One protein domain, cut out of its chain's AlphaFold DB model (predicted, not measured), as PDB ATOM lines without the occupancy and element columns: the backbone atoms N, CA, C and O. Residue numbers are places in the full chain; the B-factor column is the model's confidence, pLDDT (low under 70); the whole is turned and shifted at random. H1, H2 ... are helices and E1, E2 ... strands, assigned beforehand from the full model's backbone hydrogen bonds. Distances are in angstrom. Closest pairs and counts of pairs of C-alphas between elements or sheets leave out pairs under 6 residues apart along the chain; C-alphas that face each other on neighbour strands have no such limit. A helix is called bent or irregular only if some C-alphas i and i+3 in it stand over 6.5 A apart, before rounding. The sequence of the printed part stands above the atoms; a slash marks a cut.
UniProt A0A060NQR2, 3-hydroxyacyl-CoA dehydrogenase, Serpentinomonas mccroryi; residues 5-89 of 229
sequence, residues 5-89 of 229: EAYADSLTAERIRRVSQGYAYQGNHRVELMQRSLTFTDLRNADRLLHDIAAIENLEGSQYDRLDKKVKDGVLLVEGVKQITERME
ATOM      1  N   GLU A   5     184.922  13.737 235.058       54.28
ATOM      2  CA  GLU A   5     186.316  13.476 234.642       54.28
ATOM      3  C   GLU A   5     186.530  12.073 234.053       54.28
ATOM      4  O   GLU A   5     187.228  11.927 233.052       54.28
ATOM      5  N   ALA A   6     185.888  11.038 234.604       55.25
ATOM      6  CA  ALA A   6     186.137   9.655 234.178       55.25
ATOM      7  C   ALA A   6     185.579   9.320 232.775       55.25
ATOM      8  O   ALA A   6     186.088   8.432 232.087       55.25
ATOM      9  N   TYR A   7     184.529  10.020 232.333       59.50
ATOM     10  CA  TYR A   7     183.858   9.758 231.052       59.50
ATOM     11  C   TYR A   7     184.226  10.754 229.945       59.50
ATOM     12  O   TYR A   7     183.960  10.522 228.761       59.50
ATOM     13  N   ALA A   8     184.851  11.870 230.317       61.41
ATOM     14  CA  ALA A   8     185.289  12.874 229.364       61.41
ATOM     15  C   ALA A   8     186.322  12.302 228.381       61.41
ATOM     16  O   ALA A   8     186.175  12.509 227.180       61.41
ATOM     17  N   ASP A   9     187.276  11.495 228.846       63.69
ATOM     18  CA  ASP A   9     188.259  10.869 227.953       63.69
ATOM     19  C   ASP A   9     187.676   9.654 227.199       63.69
ATOM     20  O   ASP A   9     187.730   9.562 225.974       63.69
ATOM     21  N   SER A  10     187.006   8.741 227.911       72.75
ATOM     22  CA  SER A  10     186.520   7.484 227.314       72.75
ATOM     23  C   SER A  10     185.358   7.645 226.330       72.75
ATOM     24  O   SER A  10     185.203   6.807 225.442       72.75
ATOM     25  N   LEU A  11     184.549   8.704 226.451       76.62
ATOM     26  CA  LEU A  11     183.456   8.968 225.516       76.62
ATOM     27  C   LEU A  11     183.561  10.319 224.830       76.62
ATOM     28  O   LEU A  11     183.388  10.380 223.617       76.62
ATOM     29  N   THR A  12     183.763  11.411 225.562       77.56
ATOM     30  CA  THR A  12     183.657  12.738 224.931       77.56
ATOM     31  C   THR A  12     184.810  12.958 223.954       77.56
ATOM     32  O   THR A  12     184.567  13.277 222.790       77.56
ATOM     33  N   ALA A  13     186.044  12.685 224.377       80.56
ATOM     34  CA  ALA A  13     187.213  12.714 223.507       80.56
ATOM     35  C   ALA A  13     187.104  11.667 222.389       80.56
ATOM     36  O   ALA A  13     187.419  11.956 221.239       80.56
ATOM     37  N   GLU A  14     186.584  10.477 222.687       81.00
ATOM     38  CA  GLU A  14     186.365   9.411 221.704       81.00
ATOM     39  C   GLU A  14     185.383   9.827 220.594       81.00
ATOM     40  O   GLU A  14     185.678   9.682 219.406       81.00
ATOM     41  N   ARG A  15     184.262  10.456 220.962       84.50
ATOM     42  CA  ARG A  15     183.270  10.990 220.021       84.50
ATOM     43  C   ARG A  15     183.851  12.097 219.160       84.50
ATOM     44  O   ARG A  15     183.663  12.071 217.947       84.50
ATOM     45  N   ILE A  16     184.576  13.039 219.762       82.25
ATOM     46  CA  ILE A  16     185.239  14.108 219.008       82.25
ATOM     47  C   ILE A  16     186.279  13.500 218.056       82.25
ATOM     48  O   ILE A  16     186.323  13.885 216.890       82.25
ATOM     49  N   ARG A  17     187.028  12.471 218.481       82.81
ATOM     50  CA  ARG A  17     187.967  11.744 217.612       82.81
ATOM     51  C   ARG A  17     187.280  11.127 216.410       82.81
ATOM     52  O   ARG A  17     187.764  11.303 215.297       82.81
ATOM     53  N   ARG A  18     186.156  10.439 216.613       84.50
ATOM     54  CA  ARG A  18     185.388   9.825 215.522       84.50
ATOM     55  C   ARG A  18     184.840  10.854 214.547       84.50
ATOM     56  O   ARG A  18     184.890  10.619 213.347       84.50
ATOM     57  N   VAL A  19     184.348  11.988 215.040       85.19
ATOM     58  CA  VAL A  19     183.859  13.076 214.181       85.19
ATOM     59  C   VAL A  19     185.007  13.687 213.376       85.19
ATOM     60  O   VAL A  19     184.870  13.906 212.178       85.19
ATOM     61  N   SER A  20     186.153  13.914 214.016       82.19
ATOM     62  CA  SER A  20     187.310  14.579 213.415       82.19
ATOM     63  C   SER A  20     188.050  13.690 212.410       82.19
ATOM     64  O   SER A  20     188.363  14.120 211.304       82.19
ATOM     65  N   GLN A  21     188.324  12.436 212.779       84.19
ATOM     66  CA  GLN A  21     189.169  11.506 212.014       84.19
ATOM     67  C   GLN A  21     188.364  10.481 211.208       84.19
ATOM     68  O   GLN A  21     188.925   9.776 210.366       84.19
ATOM     69  N   GLY A  22     187.064  10.367 211.466       84.81
ATOM     70  CA  GLY A  22     186.215   9.322 210.911       84.81
ATOM     71  C   GLY A  22     186.208   8.061 211.771       84.81
ATOM     72  O   GLY A  22     187.015   7.883 212.691       84.81
ATOM     73  N   TYR A  23     185.289   7.153 211.464       87.38
ATOM     74  CA  TYR A  23     185.068   5.936 212.242       87.38
ATOM     75  C   TYR A  23     184.633   4.766 211.363       87.38
ATOM     76  O   TYR A  23     184.138   4.952 210.251       87.38
ATOM     77  N   ALA A  24     184.845   3.546 211.862       86.06
ATOM     78  CA  ALA A  24     184.384   2.341 211.186       86.06
ATOM     79  C   ALA A  24     182.853   2.323 211.169       86.06
ATOM     80  O   ALA A  24     182.204   2.410 212.214       86.06
ATOM     81  N   TYR A  25     182.281   2.240 209.978       86.12
ATOM     82  CA  TYR A  25     180.845   2.238 209.772       86.12
ATOM     83  C   TYR A  25     180.532   1.470 208.497       86.12
ATOM     84  O   TYR A  25     181.145   1.707 207.461       86.12
ATOM     85  N   GLN A  26     179.550   0.581 208.579       87.94
ATOM     86  CA  GLN A  26     179.036  -0.152 207.436       87.94
ATOM     87  C   GLN A  26     177.530   0.074 207.363       87.94
ATOM     88  O   GLN A  26     176.799  -0.234 208.306       87.94
ATOM     89  N   GLY A  27     177.059   0.637 206.255       89.12
ATOM     90  CA  GLY A  27     175.648   0.950 206.086       89.12
ATOM     91  C   GLY A  27     175.390   2.047 205.067       89.12
ATOM     92  O   GLY A  27     176.294   2.552 204.404       89.12
ATOM     93  N   ASN A  28     174.118   2.414 204.949       89.69
ATOM     94  CA  ASN A  28     173.679   3.467 204.046       89.69
ATOM     95  C   ASN A  28     173.683   4.803 204.781       89.69
ATOM     96  O   ASN A  28     172.862   5.020 205.674       89.69
ATOM     97  N   HIS A  29     174.560   5.707 204.364       87.94
ATOM     98  CA  HIS A  29     174.520   7.096 204.785       87.94
ATOM     99  C   HIS A  29     173.541   7.861 203.891       87.94
ATOM    100  O   HIS A  29     173.671   7.841 202.666       87.94
ATOM    101  N   ARG A  30     172.536   8.493 204.503       91.25
ATOM    102  CA  ARG A  30     171.482   9.238 203.805       91.25
ATOM    103  C   ARG A  30     171.635  10.721 204.101       91.25
ATOM    104  O   ARG A  30     171.687  11.099 205.267       91.25
ATOM    105  N   VAL A  31     171.671  11.534 203.054       91.12
ATOM    106  CA  VAL A  31     171.671  12.996 203.140       91.12
ATOM    107  C   VAL A  31     170.398  13.506 202.488       91.12
ATOM    108  O   VAL A  31     170.075  13.112 201.370       91.12
ATOM    109  N   GLU A  32     169.658  14.354 203.191       92.75
ATOM    110  CA  GLU A  32     168.474  15.008 202.642       92.75
ATOM    111  C   GLU A  32     168.895  16.128 201.688       92.75
ATOM    112  O   GLU A  32     169.610  17.043 202.086       92.75
ATOM    113  N   LEU A  33     168.453  16.045 200.432       92.44
ATOM    114  CA  LEU A  33     168.740  17.044 199.397       92.44
ATOM    115  C   LEU A  33     167.545  17.965 199.159       92.44
ATOM    116  O   LEU A  33     167.699  19.135 198.822       92.44
ATOM    117  N   MET A  34     166.331  17.435 199.324       91.69
ATOM    118  CA  MET A  34     165.105  18.209 199.191       91.69
ATOM    119  C   MET A  34     163.996  17.609 200.040       91.69
ATOM    120  O   MET A  34     163.686  16.425 199.906       91.69
ATOM    121  N   GLN A  35     163.327  18.457 200.815       93.81
ATOM    122  CA  GLN A  35     162.071  18.150 201.483       93.81
ATOM    123  C   GLN A  35     161.025  19.201 201.110       93.81
ATOM    124  O   GLN A  35     161.229  20.399 201.302       93.81
ATOM    125  N   ARG A  36     159.880  18.764 200.576       90.25
ATOM    126  CA  ARG A  36     158.784  19.664 200.195       90.25
ATOM    127  C   ARG A  36     157.425  19.047 200.478       90.25
ATOM    128  O   ARG A  36     157.125  17.956 200.007       90.25
ATOM    129  N   SER A  37     156.575  19.769 201.204       93.31
ATOM    130  CA  SER A  37     155.167  19.389 201.341       93.31
ATOM    131  C   SER A  37     154.454  19.525 199.993       93.31
ATOM    132  O   SER A  37     154.593  20.539 199.312       93.31
ATOM    133  N   LEU A  38     153.731  18.482 199.595       91.94
ATOM    134  CA  LEU A  38     152.989  18.418 198.348       91.94
ATOM    135  C   LEU A  38     151.571  18.940 198.545       91.94
ATOM    136  O   LEU A  38     150.795  18.423 199.349       91.94
ATOM    137  N   THR A  39     151.208  19.921 197.731       91.88
ATOM    138  CA  THR A  39     149.838  20.411 197.595       91.88
ATOM    139  C   THR A  39     149.216  19.934 196.284       91.88
ATOM    140  O   THR A  39     149.905  19.510 195.353       91.88
ATOM    141  N   PHE A  40     147.893  20.062 196.154       90.38
ATOM    142  CA  PHE A  40     147.199  19.750 194.898       90.38
ATOM    143  C   PHE A  40     147.726  20.575 193.706       90.38
ATOM    144  O   PHE A  40     147.764  20.095 192.574       90.38
ATOM    145  N   THR A  41     148.196  21.800 193.956       91.94
ATOM    146  CA  THR A  41     148.810  22.657 192.931       91.94
ATOM    147  C   THR A  41     150.154  22.111 192.458       91.94
ATOM    148  O   THR A  41     150.473  22.234 191.277       91.94
ATOM    149  N   ASP A  42     150.928  21.490 193.348       88.62
ATOM    150  CA  ASP A  42     152.213  20.885 192.995       88.62
ATOM    151  C   ASP A  42     152.012  19.634 192.133       88.62
ATOM    152  O   ASP A  42     152.735  19.442 191.160       88.62
ATOM    153  N   LEU A  43     150.967  18.848 192.414       88.75
ATOM    154  CA  LEU A  43     150.562  17.719 191.566       88.75
ATOM    155  C   LEU A  43     150.104  18.184 190.178       88.75
ATOM    156  O   LEU A  43     150.429  17.554 189.176       88.75
ATOM    157  N   ARG A  44     149.384  19.313 190.104       92.25
ATOM    158  CA  ARG A  44     148.990  19.923 188.825       92.25
ATOM    159  C   ARG A  44     150.194  20.431 188.024       92.25
ATOM    160  O   ARG A  44     150.136  20.444 186.803       92.25
ATOM    161  N   ASN A  45     151.265  20.835 188.704       90.75
ATOM    162  CA  ASN A  45     152.496  21.350 188.103       90.75
ATOM    163  C   ASN A  45     153.660  20.348 188.239       90.75
ATOM    164  O   ASN A  45     154.792  20.750 188.523       90.75
ATOM    165  N   ALA A  46     153.388  19.051 188.056       90.94
ATOM    166  CA  ALA A  46     154.364  17.983 188.282       90.94
ATOM    167  C   ALA A  46     155.643  18.132 187.437       90.94
ATOM    168  O   ALA A  46     156.726  17.811 187.919       90.94
ATOM    169  N   ASP A  47     155.549  18.691 186.226       92.88
ATOM    170  CA  ASP A  47     156.708  18.924 185.354       92.88
ATOM    171  C   ASP A  47     157.774  19.797 186.023       92.88
ATOM    172  O   ASP A  47     158.971  19.540 185.903       92.88
ATOM    173  N   ARG A  48     157.345  20.802 186.795       89.50
ATOM    174  CA  ARG A  48     158.258  21.679 187.533       89.50
ATOM    175  C   ARG A  48     158.952  20.931 188.669       89.50
ATOM    176  O   ARG A  48     160.152  21.091 188.842       89.50
ATOM    177  N   LEU A  49     158.222  20.084 189.398       89.00
ATOM    178  CA  LEU A  49     158.814  19.244 190.444       89.00
ATOM    179  C   LEU A  49     159.853  18.278 189.866       89.00
ATOM    180  O   LEU A  49     160.921  18.107 190.442       89.00
ATOM    181  N   LEU A  50     159.549  17.654 188.728       92.19
ATOM    182  CA  LEU A  50     160.481  16.749 188.059       92.19
ATOM    183  C   LEU A  50     161.725  17.490 187.562       92.19
ATOM    184  O   LEU A  50     162.824  16.954 187.668       92.19
ATOM    185  N   HIS A  51     161.564  18.722 187.076       93.62
ATOM    186  CA  HIS A  51     162.685  19.575 186.697       93.62
ATOM    187  C   HIS A  51     163.585  19.910 187.894       93.62
ATOM    188  O   HIS A  51     164.800  19.760 187.792       93.62
ATOM    189  N   ASP A  52     162.998  20.286 189.034       89.69
ATOM    190  CA  ASP A  52     163.742  20.588 190.263       89.69
ATOM    191  C   ASP A  52     164.534  19.352 190.747       89.69
ATOM    192  O   ASP A  52     165.719  19.449 191.064       89.69
ATOM    193  N   ILE A  53     163.923  18.159 190.724       92.19
ATOM    194  CA  ILE A  53     164.605  16.898 191.068       92.19
ATOM    195  C   ILE A  53     165.744  16.593 190.085       92.19
ATOM    196  O   ILE A  53     166.825  16.184 190.507       92.19
ATOM    197  N   ALA A  54     165.516  16.776 188.783       92.06
ATOM    198  CA  ALA A  54     166.532  16.537 187.760       92.06
ATOM    199  C   ALA A  54     167.715  17.509 187.891       92.06
ATOM    200  O   ALA A  54     168.859  17.125 187.655       92.06
ATOM    201  N   ALA A  55     167.463  18.756 188.299       92.75
ATOM    202  CA  ALA A  55     168.518  19.722 188.582       92.75
ATOM    203  C   ALA A  55     169.411  19.256 189.743       92.75
ATOM    204  O   ALA A  55     170.633  19.273 189.604       92.75
ATOM    205  N   ILE A  56     168.821  18.766 190.840       90.31
ATOM    206  CA  ILE A  56     169.564  18.197 191.979       90.31
ATOM    207  C   ILE A  56     170.396  16.989 191.533       90.31
ATOM    208  O   ILE A  56     171.578  16.895 191.852       90.31
ATOM    209  N   GLU A  57     169.805  16.083 190.754       90.19
ATOM    210  CA  GLU A  57     170.499  14.896 190.246       90.19
ATOM    211  C   GLU A  57     171.709  15.253 189.372       90.19
ATOM    212  O   GLU A  57     172.766  14.645 189.511       90.19
ATOM    213  N   ASN A  58     171.598  16.288 188.541       91.19
ATOM    214  CA  ASN A  58     172.705  16.740 187.699       91.19
ATOM    215  C   ASN A  58     173.810  17.468 188.477       91.19
ATOM    216  O   ASN A  58     174.980  17.354 188.117       91.19
ATOM    217  N   LEU A  59     173.454  18.243 189.504       89.06
ATOM    218  CA  LEU A  59     174.414  19.037 190.277       89.06
ATOM    219  C   LEU A  59     175.135  18.206 191.342       89.06
ATOM    220  O   LEU A  59     176.332  18.383 191.560       89.06
ATOM    221  N   GLU A  60     174.414  17.303 192.004       86.31
ATOM    222  CA  GLU A  60     174.881  16.630 193.220       86.31
ATOM    223  C   GLU A  60     174.879  15.101 193.109       86.31
ATOM    224  O   GLU A  60     175.458  14.427 193.960       86.31
ATOM    225  N   GLY A  61     174.293  14.526 192.053       82.56
ATOM    226  CA  GLY A  61     174.141  13.076 191.914       82.56
ATOM    227  C   GLY A  61     175.460  12.305 191.912       82.56
ATOM    228  O   GLY A  61     175.506  11.194 192.426       82.56
ATOM    229  N   SER A  62     176.552  12.905 191.427       87.00
ATOM    230  CA  SER A  62     177.887  12.285 191.428       87.00
ATOM    231  C   SER A  62     178.483  12.076 192.825       87.00
ATOM    232  O   SER A  62     179.451  11.330 192.967       87.00
ATOM    233  N   GLN A  63     177.926  12.711 193.862       86.38
ATOM    234  CA  GLN A  63     178.390  12.593 195.248       86.38
ATOM    235  C   GLN A  63     177.794  11.376 195.981       86.38
ATOM    236  O   GLN A  63     178.226  11.050 197.093       86.38
ATOM    237  N   TYR A  64     176.820  10.697 195.367       90.31
ATOM    238  CA  TYR A  64     176.049   9.604 195.956       90.31
ATOM    239  C   TYR A  64     176.017   8.392 195.023       90.31
ATOM    240  O   TYR A  64     176.096   8.526 193.807       90.31
ATOM    241  N   ASP A  65     175.841   7.195 195.583       90.06
ATOM    242  CA  ASP A  65     175.705   5.979 194.770       90.06
ATOM    243  C   ASP A  65     174.317   5.889 194.126       90.06
ATOM    244  O   ASP A  65     174.144   5.298 193.060       90.06
ATOM    245  N   ARG A  66     173.302   6.459 194.787       91.44
ATOM    246  CA  ARG A  66     171.935   6.566 194.264       91.44
ATOM    247  C   ARG A  66     171.147   7.682 194.941       91.44
ATOM    248  O   ARG A  66     171.427   8.056 196.078       91.44
ATOM    249  N   LEU A  67     170.090   8.129 194.269       92.12
ATOM    250  CA  LEU A  67     169.098   9.062 194.802       92.12
ATOM    251  C   LEU A  67     167.789   8.326 195.098       92.12
ATOM    252  O   LEU A  67     167.173   7.758 194.196       92.12
ATOM    253  N   ASP A  68     167.345   8.361 196.352       92.50
ATOM    254  CA  ASP A  68     166.029   7.874 196.762       92.50
ATOM    255  C   ASP A  68     165.011   9.017 196.699       92.50
ATOM    256  O   ASP A  68     165.185  10.057 197.329       92.50
ATOM    257  N   LYS A  69     163.921   8.808 195.958       93.44
ATOM    258  CA  LYS A  69     162.833   9.778 195.768       93.44
ATOM    259  C   LYS A  69     161.558   9.150 196.323       93.44
ATOM    260  O   LYS A  69     161.115   8.120 195.818       93.44
ATOM    261  N   LYS A  70     160.978   9.717 197.382       93.50
ATOM    262  CA  LYS A  70     159.809   9.137 198.067       93.50
ATOM    263  C   LYS A  70     158.795  10.201 198.456       93.50
ATOM    264  O   LYS A  70     159.162  11.318 198.800       93.50
ATOM    265  N   VAL A  71     157.520   9.825 198.441       92.62
ATOM    266  CA  VAL A  71     156.437  10.634 199.009       92.62
ATOM    267  C   VAL A  71     155.915   9.921 200.245       92.62
ATOM    268  O   VAL A  71     155.471   8.776 200.156       92.62
ATOM    269  N   LYS A  72     155.979  10.580 201.401       91.12
ATOM    270  CA  LYS A  72     155.472  10.051 202.670       91.12
ATOM    271  C   LYS A  72     154.771  11.163 203.439       91.12
ATOM    272  O   LYS A  72     155.292  12.269 203.509       91.12
ATOM    273  N   ASP A  73     153.585  10.875 203.969       91.81
ATOM    274  CA  ASP A  73     152.792  11.816 204.776       91.81
ATOM    275  C   ASP A  73     152.567  13.178 204.083       91.81
ATOM    276  O   ASP A  73     152.601  14.238 204.702       91.81
ATOM    277  N   GLY A  74     152.369  13.153 202.757       90.81
ATOM    278  CA  GLY A  74     152.185  14.361 201.947       90.81
ATOM    279  C   GLY A  74     153.464  15.169 201.710       90.81
ATOM    280  O   GLY A  74     153.380  16.309 201.268       90.81
ATOM    281  N   VAL A  75     154.646  14.615 201.983       93.31
ATOM    282  CA  VAL A  75     155.945  15.265 201.767       93.31
ATOM    283  C   VAL A  75     156.751  14.487 200.735       93.31
ATOM    284  O   VAL A  75     156.952  13.282 200.872       93.31
ATOM    285  N   LEU A  76     157.226  15.188 199.710       92.88
ATOM    286  CA  LEU A  76     158.234  14.712 198.774       92.88
ATOM    287  C   LEU A  76     159.618  14.882 199.404       92.88
ATOM    288  O   LEU A  76     160.011  16.000 199.737       92.88
ATOM    289  N   LEU A  77     160.342  13.775 199.540       93.50
ATOM    290  CA  LEU A  77     161.709  13.725 200.039       93.50
ATOM    291  C   LEU A  77     162.639  13.154 198.966       93.50
ATOM    292  O   LEU A  77     162.357  12.094 198.396       93.50
ATOM    293  N   VAL A  78     163.749  13.843 198.727       93.44
ATOM    294  CA  VAL A  78     164.860  13.382 197.892       93.44
ATOM    295  C   VAL A  78     166.078  13.227 198.789       93.44
ATOM    296  O   VAL A  78     166.517  14.189 199.418       93.44
ATOM    297  N   GLU A  79     166.611  12.010 198.857       93.88
ATOM    298  CA  GLU A  79     167.780  11.665 199.661       93.88
ATOM    299  C   GLU A  79     168.910  11.154 198.763       93.88
ATOM    300  O   GLU A  79     168.715  10.221 197.982       93.88
ATOM    301  N   GLY A  80     170.109  11.706 198.924       92.00
ATOM    302  CA  GLY A  80     171.341  11.109 198.425       92.00
ATOM    303  C   GLY A  80     171.752   9.950 199.327       92.00
ATOM    304  O   GLY A  80     171.861  10.111 200.545       92.00
ATOM    305  N   VAL A  81     171.956   8.766 198.756       91.06
ATOM    306  CA  VAL A  81     172.365   7.565 199.489       91.06
ATOM    307  C   VAL A  81     173.776   7.177 199.074       91.06
ATOM    308  O   VAL A  81     174.021   6.864 197.910       91.06
ATOM    309  N   LYS A  82     174.685   7.158 200.049       90.00
ATOM    310  CA  LYS A  82     176.053   6.657 199.902       90.00
ATOM    311  C   LYS A  82     176.214   5.371 200.706       90.00
ATOM    312  O   LYS A  82     175.954   5.347 201.913       90.00
ATOM    313  N   GLN A  83     176.604   4.297 200.045       88.31
ATOM    314  CA  GLN A  83     176.908   3.021 200.657       88.31
ATOM    315  C   GLN A  83     178.327   3.075 201.216       88.31
ATOM    316  O   GLN A  83     179.315   3.124 200.490       88.31
ATOM    317  N   ILE A  84     178.427   3.058 202.540       86.00
ATOM    318  CA  ILE A  84     179.707   3.014 203.236       86.00
ATOM    319  C   ILE A  84     180.011   1.549 203.535       86.00
ATOM    320  O   ILE A  84     179.244   0.868 204.220       86.00
ATOM    321  N   THR A  85     181.113   1.052 202.981       82.12
ATOM    322  CA  THR A  85     181.516  -0.357 203.087       82.12
ATOM    323  C   THR A  85     182.350  -0.646 204.329       82.12
ATOM    324  O   THR A  85     182.267  -1.752 204.853       82.12
ATOM    325  N   GLU A  86     183.117   0.332 204.813       81.69
ATOM    326  CA  GLU A  86     184.079   0.113 205.898       81.69
ATOM    327  C   GLU A  86     184.247   1.324 206.828       81.69
ATOM    328  O   GLU A  86     184.202   1.179 208.053       81.69
ATOM    329  N   ARG A  87     184.433   2.529 206.274       85.56
ATOM    330  CA  ARG A  87     184.802   3.717 207.052       85.56
ATOM    331  C   ARG A  87     184.059   4.963 206.588       85.56
ATOM    332  O   ARG A  87     184.041   5.277 205.402       85.56
ATOM    333  N   MET A  88     183.506   5.699 207.546       84.69
ATOM    334  CA  MET A  88     183.032   7.061 207.333       84.69
ATOM    335  C   MET A  88     184.206   8.030 207.488       84.69
ATOM    336  O   MET A  88     184.952   7.944 208.467       84.69
ATOM    337  N   GLU A  89     184.375   8.932 206.524       83.75
ATOM    338  CA  GLU A  89     185.383   9.991 206.598       83.75
ATOM    339  C   GLU A  89     185.053  10.981 207.720       83.75
ATOM    340  O   GLU A  89     183.888  11.233 208.032       83.75
TER     341      GLU A  89
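This is residues 5 to 89 of the 229 residues of the protein "3-hydroxyacyl-CoA dehydrogenase" of Serpentinomonas mccroryi (UniProt A0A060NQR2). A long, twisted sheet of three strands, E2, E4 and E3, has helix H3 packed along one face, while its other face is bare of named helices. At one end E2 and E4 continue through tight links to the small pair E1 and E5, beyond which residues 5 to 14 of H1 stick out as an arm; at the other end H2 and residues 46 to 48 of H3 stand free. The 85 printed residues hold three named helices and five named strands, in the order H1 E1 E2 H2 H3 E3 E4 E5, of mixed class, helices and strands; both sheets are antiparallel, the larger in the order E2, E4, E3. The whole is only just extended, close to loose, with a radius of gyration of the C-alphas of 18.2 A; it spans 59 by 27 by 18 A, and the arm of H1 adds to the length.

Find C-alpha 27 at (175.648, 0.950, 206.086); from there E2, residues 27 to 37, runs 28.0 A and bends by 60 degrees at residue 33. E4, residues 75 to 84, covers 26.8 A, and E3, residues 66 to 72, covers 18.8 A. H3, residues 46 to 63, begins at C-alpha 46 (154.364, 17.983, 188.282) and is 25.6 A long, with a kink of 39 degrees near residue 57; it is irregular, C-alphas 59 and 62 being 7.7 A apart. H2 is residues 40 to 44, E1 is 22 to 24 and E5 is 87 to 89. H1, residues 5 to 21, starts at C-alpha 5 (186.316, 13.476, 234.642), is 22.9 A long and is only just irregular, with C-alphas 6 and 9 at 6.7 A.

Look first at the inner strand E4: N 29 and O 82 are 2.8 A apart towards E2, and N 68 and O 79 are 2.8 A apart in the hairpin E3 and E4. H3 is on this sheet at a height of 9.6 A, making two layers, a helix on one face of a sheet; it lies over E4, along the strands at 17 degrees on the local plane, and the closest C-alphas of the two are Gly 61 and Gly 80, 7.4 A. E2, H2 H3 and E3 form a split strand-helix-strand unit, two strands running the same way with E4 between them, and its crossover is right-handed. H2 and H3 are close but not clearly touching, closest at the C-alphas of Asp 42 and Leu 49, 7.3 A. E1 and E5 pair through N 88 and O 23, 2.9 A. H1 and E1 are near each other, and H1 is apart from H3. H2 has its O i to N i+4 pair within hydrogen-bond range, H1 has 9 of 13 and H3 12 of 14.

The C-alphas of Ala 6 and Arg 44, the two farthest apart, are 59.5 A from each other. The printed part has no cut, and its links are tight. Mean pLDDT of the printed part is 86.9; look for values under 70 at residues 5 to 9.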